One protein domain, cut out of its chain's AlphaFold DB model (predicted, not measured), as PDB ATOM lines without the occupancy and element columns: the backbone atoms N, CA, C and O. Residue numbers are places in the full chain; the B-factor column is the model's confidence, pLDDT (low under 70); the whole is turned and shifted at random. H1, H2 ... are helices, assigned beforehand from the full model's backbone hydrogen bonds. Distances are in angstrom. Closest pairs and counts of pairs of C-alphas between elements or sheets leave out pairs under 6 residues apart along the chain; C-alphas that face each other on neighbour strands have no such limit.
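What this domain is: This is residues 2 to 52 of the 87 residues of an uncharacterized protein of Lachnospiraceae bacterium (UniProt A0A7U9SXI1). The chain makes a compact U: the longest helix, H1, forms one side, the short helices H2 and H3 make the turn at one end, and the looped, unnamed residues 31 to 52 fold back as the other side. Residues 22 to 27 stick out at the turn. The printed part has 51 residues, with three named helices in the order H1, H2, H3 and no named strand; the class is all helix, though helices hold 21 residues. It is compact and rounded, with a radius of gyration of the C-alphas of 10.2 A and spans of 26 by 20 by 17 A.

How they stand to each other: H1, residues 5 to 16, and H2, residues 20 to 23, are close but not clearly touching; their closest C-alphas, Cys 15 and Trp 21, are 6.2 A apart. H2 and H3, residues 26 to 30, are also close but not clearly touching, with the closest C-alphas, Asn 20 and Phe 28, 7.3 A apart. H1 and H3 are apart. In H1 and H3 every O i to N i+4 pair is within hydrogen-bond range; H2 is too short for such a pair.

Where its parts are: H1 begins at C-alpha 5 (-22.918, -3.620, 204.375) and is 16.7 A long; H2 is 4.7 A and H3 6.2 A, ending at C-alpha 30 (-24.288, 11.867, 218.045).

The domain as a whole: The C-alphas farthest apart, Lys 23 and Ser 52, are 28.4 A apart. The printed part has no cut, and both links between helices are tight. Of the printed residues, one, residue 2, has a pLDDT under 70, which is low confidence, and the mean pLDDT of the printed part is 90.5.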
ATOM      1  N   LEU A   2     -27.614   5.548 204.631       62.41
ATOM      2  CA  LEU A   2     -27.490   4.104 204.865       62.41
ATOM      3  C   LEU A   2     -26.037   3.709 204.588       62.41
ATOM      4  O   LEU A   2     -25.540   3.908 203.482       62.41
ATOM      5  N   LEU A   3     -25.344   3.201 205.604       71.81
ATOM      6  CA  LEU A   3     -23.993   2.669 205.452       71.81
ATOM      7  C   LEU A   3     -24.018   1.457 204.507       71.81
ATOM      8  O   LEU A   3     -24.984   0.689 204.498       71.81
ATOM      9  N   SER A   4     -22.942   1.252 203.745       83.19
ATOM     10  CA  SER A   4     -22.758   0.000 203.003       83.19
ATOM     11  C   SER A   4     -22.736  -1.200 203.969       83.19
ATOM     12  O   SER A   4     -22.457  -1.027 205.161       83.19
ATOM     13  N   PRO A   5     -22.992  -2.439 203.510       84.00
ATOM     14  CA  PRO A   5     -22.918  -3.620 204.375       84.00
ATOM     15  C   PRO A   5     -21.577  -3.748 205.117       84.00
ATOM     16  O   PRO A   5     -21.552  -4.055 206.309       84.00
ATOM     17  N   SER A   6     -20.466  -3.438 204.442       84.38
ATOM     18  CA  SER A   6     -19.126  -3.431 205.042       84.38
ATOM     19  C   SER A   6     -18.990  -2.364 206.129       84.38
ATOM     20  O   SER A   6     -18.472  -2.644 207.209       84.38
ATOM     21  N   ALA A   7     -19.508  -1.161 205.876       85.00
ATOM     22  CA  ALA A   7     -19.487  -0.072 206.845       85.00
ATOM     23  C   ALA A   7     -20.401  -0.351 208.053       85.00
ATOM     24  O   ALA A   7     -20.025  -0.038 209.177       85.00
ATOM     25  N   ASN A   8     -21.544  -1.019 207.869       88.00
ATOM     26  CA  ASN A   8     -22.378  -1.473 208.988       88.00
ATOM     27  C   ASN A   8     -21.663  -2.511 209.858       88.00
ATOM     28  O   ASN A   8     -21.712  -2.414 211.080       88.00
ATOM     29  N   ARG A   9     -20.953  -3.474 209.255       89.81
ATOM     30  CA  ARG A   9     -20.157  -4.447 210.021       89.81
ATOM     31  C   ARG A   9     -19.057  -3.757 210.829       89.81
ATOM     32  O   ARG A   9     -18.881  -4.066 212.004       89.81
ATOM     33  N   ALA A  10     -18.342  -2.819 210.208       90.00
ATOM     34  CA  ALA A  10     -17.316  -2.032 210.881       90.00
ATOM     35  C   ALA A  10     -17.902  -1.200 212.033       90.00
ATOM     36  O   ALA A  10     -17.327  -1.193 213.122       90.00
ATOM     37  N   LYS A  11     -19.073  -0.579 211.835       90.75
ATOM     38  CA  LYS A  11     -19.833   0.096 212.894       90.75
ATOM     39  C   LYS A  11     -20.152  -0.836 214.055       90.75
ATOM     40  O   LYS A  11     -19.838  -0.476 215.180       90.75
ATOM     41  N   SER A  12     -20.752  -2.001 213.801       92.31
ATOM     42  CA  SER A  12     -21.135  -2.951 214.856       92.31
ATOM     43  C   SER A  12     -19.944  -3.317 215.732       92.31
ATOM     44  O   SER A  12     -19.988  -3.084 216.934       92.31
ATOM     45  N   TRP A  13     -18.844  -3.752 215.114       91.44
ATOM     46  CA  TRP A  13     -17.614  -4.065 215.841       91.44
ATOM     47  C   TRP A  13     -17.084  -2.853 216.618       91.44
ATOM     48  O   TRP A  13     -16.780  -2.931 217.801       91.44
ATOM     49  N   THR A  14     -17.019  -1.687 215.976       92.44
ATOM     50  CA  THR A  14     -16.513  -0.470 216.623       92.44
ATOM     51  C   THR A  14     -17.363  -0.057 217.827       92.44
ATOM     52  O   THR A  14     -16.822   0.361 218.847       92.44
ATOM     53  N   CYS A  15     -18.687  -0.165 217.718       93.12
ATOM     54  CA  CYS A  15     -19.614   0.151 218.795       93.12
ATOM     55  C   CYS A  15     -19.504  -0.847 219.948       93.12
ATOM     56  O   CYS A  15     -19.461  -0.398 221.084       93.12
ATOM     57  N   GLU A  16     -19.392  -2.150 219.677       94.12
ATOM     58  CA  GLU A  16     -19.204  -3.194 220.700       94.12
ATOM     59  C   GLU A  16     -17.928  -2.988 221.531       94.12
ATOM     60  O   GLU A  16     -17.873  -3.357 222.702       94.12
ATOM     61  N   HIS A  17     -16.916  -2.352 220.939       92.88
ATOM     62  CA  HIS A  17     -15.639  -2.038 221.579       92.88
ATOM     63  C   HIS A  17     -15.502  -0.571 222.022       92.88
ATOM     64  O   HIS A  17     -14.418  -0.143 222.425       92.88
ATOM     65  N   CYS A  18     -16.573   0.219 221.945       94.25
ATOM     66  CA  CYS A  18     -16.573   1.612 222.375       94.25
ATOM     67  C   CYS A  18     -16.894   1.720 223.870       94.25
ATOM     68  O   CYS A  18     -17.804   1.060 224.360       94.25
ATOM     69  N   GLU A  19     -16.239   2.633 224.588       92.75
ATOM     70  CA  GLU A  19     -16.560   2.912 225.999       92.75
ATOM     71  C   GLU A  19     -18.026   3.331 226.220       92.75
ATOM     72  O   GLU A  19     -18.610   3.071 227.272       92.75
ATOM     73  N   ASN A  20     -18.646   3.960 225.216       95.06
ATOM     74  CA  ASN A  20     -20.029   4.406 225.298       95.06
ATOM     75  C   ASN A  20     -21.041   3.276 225.049       95.06
ATOM     76  O   ASN A  20     -22.243   3.494 225.172       95.06
ATOM     77  N   TRP A  21     -20.580   2.063 224.730       93.56
ATOM     78  CA  TRP A  21     -21.436   0.878 224.653       93.56
ATOM     79  C   TRP A  21     -22.130   0.587 225.987       93.56
ATOM     80  O   TRP A  21     -23.318   0.256 226.025       93.56
ATOM     81  N   GLU A  22     -21.396   0.761 227.087       92.38
ATOM     82  CA  GLU A  22     -21.912   0.567 228.443       92.38
ATOM     83  C   GLU A  22     -22.645   1.810 228.953       92.38
ATOM     84  O   GLU A  22     -23.747   1.693 229.490       92.38
ATOM     85  N   LYS A  23     -22.061   3.001 228.746       94.06
ATOM     86  CA  LYS A  23     -22.597   4.281 229.245       94.06
ATOM     87  C   LYS A  23     -23.887   4.705 228.538       94.06
ATOM     88  O   LYS A  23     -24.772   5.272 229.173       94.06
ATOM     89  N   LYS A  24     -24.011   4.392 227.242       93.00
ATOM     90  CA  LYS A  24     -25.176   4.676 226.385       93.00
ATOM     91  C   LYS A  24     -25.575   6.154 226.359       93.00
ATOM     92  O   LYS A  24     -26.757   6.482 226.275       93.00
ATOM     93  N   GLU A  25     -24.598   7.053 226.401       96.62
ATOM     94  CA  GLU A  25     -24.835   8.491 226.314       96.62
ATOM     95  C   GLU A  25     -25.136   8.876 224.863       96.62
ATOM     96  O   GLU A  25     -24.298   8.726 223.968       96.62
ATOM     97  N   GLU A  26     -26.351   9.362 224.610       95.25
ATOM     98  CA  GLU A  26     -26.789   9.729 223.261       95.25
ATOM     99  C   GLU A  26     -25.914  10.839 222.674       95.25
ATOM    100  O   GLU A  26     -25.411  10.695 221.563       95.25
ATOM    101  N   SER A  27     -25.662  11.907 223.437       95.94
ATOM    102  CA  SER A  27     -24.859  13.060 223.002       95.94
ATOM    103  C   SER A  27     -23.449  12.675 222.547       95.94
ATOM    104  O   SER A  27     -22.927  13.279 221.611       95.94
ATOM    105  N   PHE A  28     -22.856  11.646 223.155       95.50
ATOM    106  CA  PHE A  28     -21.583  11.077 222.719       95.50
ATOM    107  C   PHE A  28     -21.735  10.348 221.381       95.50
ATOM    108  O   PHE A  28     -20.987  10.598 220.441       95.50
ATOM    109  N   CYS A  29     -22.740   9.478 221.245       94.25
ATOM    110  CA  CYS A  29     -23.002   8.784 219.984       94.25
ATOM    111  C   CYS A  29     -23.259   9.755 218.829       94.25
ATOM    112  O   CYS A  29     -22.734   9.524 217.745       94.25
ATOM    113  N   LEU A  30     -24.003  10.842 219.059       94.50
ATOM    114  CA  LEU A  30     -24.288  11.867 218.045       94.50
ATOM    115  C   LEU A  30     -23.016  12.574 217.538       94.50
ATOM    116  O   LEU A  30     -23.027  13.102 216.436       94.50
ATOM    117  N   LYS A  31     -21.913  12.546 218.295       95.06
ATOM    118  CA  LYS A  31     -20.610  13.110 217.901       95.06
ATOM    119  C   LYS A  31     -19.641  12.072 217.321       95.06
ATOM    120  O   LYS A  31     -18.490  12.398 217.022       95.06
ATOM    121  N   CYS A  32     -20.083  10.827 217.151       94.25
ATOM    122  CA  CYS A  32     -19.279   9.734 216.613       94.25
ATOM    123  C   CYS A  32     -19.409   9.636 215.089       94.25
ATOM    124  O   CYS A  32     -20.509   9.749 214.546       94.25
ATOM    125  N   PHE A  33     -18.315   9.277 214.409       93.19
ATOM    126  CA  PHE A  33     -18.286   9.015 212.962       93.19
ATOM    127  C   PHE A  33     -19.416   8.092 212.491       93.19
ATOM    128  O   PHE A  33     -20.018   8.308 211.449       93.19
ATOM    129  N   TRP A  34     -19.741   7.060 213.272       91.00
ATOM    130  CA  TRP A  34     -20.761   6.078 212.900       91.00
ATOM    131  C   TRP A  34     -22.213   6.560 213.037       91.00
ATOM    132  O   TRP A  34     -23.133   5.833 212.636       91.00
ATOM    133  N   ALA A  35     -22.430   7.731 213.637       91.00
ATOM    134  CA  ALA A  35     -23.729   8.390 213.692       91.00
ATOM    135  C   ALA A  35     -23.845   9.463 212.606       91.00
ATOM    136  O   ALA A  35     -24.779   9.388 211.810       91.00
ATOM    137  N   TYR A  36     -22.873  10.379 212.543       90.81
ATOM    138  CA  TYR A  36     -22.844  11.492 211.588       90.81
ATOM    139  C   TYR A  36     -21.443  11.644 210.971       90.81
ATOM    140  O   TYR A  36     -20.639  12.446 211.446       90.81
ATOM    141  N   PRO A  37     -21.109  10.862 209.924       87.94
ATOM    142  CA  PRO A  37     -19.817  10.936 209.234       87.94
ATOM    143  C   PRO A  37     -19.449  12.332 208.709       87.94
ATOM    144  O   PRO A  37     -18.271  12.626 208.517       87.94
ATOM    145  N   GLU A  38     -20.448  13.167 208.443       87.44
ATOM    146  CA  GLU A  38     -20.311  14.534 207.948       87.44
ATOM    147  C   GLU A  38     -19.835  15.532 209.013       87.44
ATOM    148  O   GLU A  38     -19.172  16.506 208.665       87.44
ATOM    149  N   ASP A  39     -20.139  15.287 210.291       88.00
ATOM    150  CA  ASP A  39     -19.892  16.223 211.393       88.00
ATOM    151  C   ASP A  39     -19.680  15.472 212.716       88.00
ATOM    152  O   ASP A  39     -20.483  15.511 213.647       88.00
ATOM    153  N   TYR A  40     -18.591  14.709 212.774       94.12
ATOM    154  CA  TYR A  40     -18.194  13.956 213.961       94.12
ATOM    155  C   TYR A  40     -16.927  14.526 214.582       94.12
ATOM    156  O   TYR A  40     -16.063  15.069 213.897       94.12
ATOM    157  N   GLU A  41     -16.746  14.308 215.877       94.88
ATOM    158  CA  GLU A  41     -15.551  14.715 216.622       94.88
ATOM    159  C   GLU A  41     -14.606  13.536 216.881       94.88
ATOM    160  O   GLU A  41     -13.401  13.733 217.033       94.88
ATOM    161  N   HIS A  42     -15.135  12.310 216.897       94.38
ATOM    162  CA  HIS A  42     -14.373  11.123 217.270       94.38
ATOM    163  C   HIS A  42     -14.823   9.850 216.545       94.38
ATOM    164  O   HIS A  42     -15.932   9.743 216.016       94.38
ATOM    165  N   VAL A  43     -13.995   8.812 216.636       94.44
ATOM    166  CA  VAL A  43     -14.356   7.433 216.299       94.44
ATOM    167  C   VAL A  43     -14.241   6.612 217.577       94.44
ATOM    168  O   VAL A  43     -13.159   6.457 218.127       94.44
ATOM    169  N   ALA A  44     -15.371   6.134 218.106       92.75
ATOM    170  CA  ALA A  44     -15.401   5.303 219.321       92.75
ATOM    171  C   ALA A  44     -14.666   5.881 220.554       92.75
ATOM    172  O   ALA A  44     -14.010   5.141 221.282       92.75
ATOM    173  N   GLY A  45     -14.760   7.193 220.782       91.69
ATOM    174  CA  GLY A  45     -14.061   7.902 221.862       91.69
ATOM    175  C   GLY A  45     -12.636   8.339 221.532       91.69
ATOM    176  O   GLY A  45     -12.037   9.096 222.288       91.69
ATOM    177  N   ARG A  46     -12.088   7.928 220.384       92.50
ATOM    178  CA  ARG A  46     -10.752   8.334 219.944       92.50
ATOM    179  C   ARG A  46     -10.832   9.559 219.049       92.50
ATOM    180  O   ARG A  46     -11.650   9.603 218.129       92.50
ATOM    181  N   ILE A  47      -9.955  10.530 219.298       92.56
ATOM    182  CA  ILE A  47      -9.793  11.718 218.453       92.56
ATOM    183  C   ILE A  47      -9.102  11.282 217.159       92.56
ATOM    184  O   ILE A  47      -7.886  11.353 217.005       92.56
ATOM    185  N   GLU A  48      -9.905  10.760 216.245       91.31
ATOM    186  CA  GLU A  48      -9.483  10.192 214.975       91.31
ATOM    187  C   GLU A  48     -10.364  10.769 213.873       91.31
ATOM    188  O   GLU A  48     -11.559  10.997 214.069       91.31
ATOM    189  N   LYS A  49      -9.767  10.998 212.702       90.25
ATOM    190  CA  LYS A  49     -10.483  11.367 211.482       90.25
ATOM    191  C   LYS A  49     -10.227  10.308 210.421       90.25
ATOM    192  O   LYS A  49      -9.084   9.940 210.155       90.25
ATOM    193  N   VAL A  50     -11.306   9.808 209.839       87.69
ATOM    194  CA  VAL A  50     -11.323   8.765 208.820       87.69
ATOM    195  C   VAL A  50     -11.760   9.378 207.498       87.69
ATOM    196  O   VAL A  50     -12.797  10.034 207.414       87.69
ATOM    197  N   ILE A  51     -10.967   9.116 206.464       85.25
ATOM    198  CA  ILE A  51     -11.320   9.348 205.065       85.25
ATOM    199  C   ILE A  51     -11.295   7.982 204.386       85.25
ATOM    200  O   ILE A  51     -10.316   7.245 204.507       85.25
ATOM    201  N   SER A  52     -12.382   7.634 203.698       83.19
ATOM    202  CA  SER A  52     -12.435   6.448 202.847       83.19
ATOM    203  C   SER A  52     -12.138   6.872 201.417       83.19
ATOM    204  O   SER A  52     -12.853   7.699 200.860       83.19
TER     205      SER A  52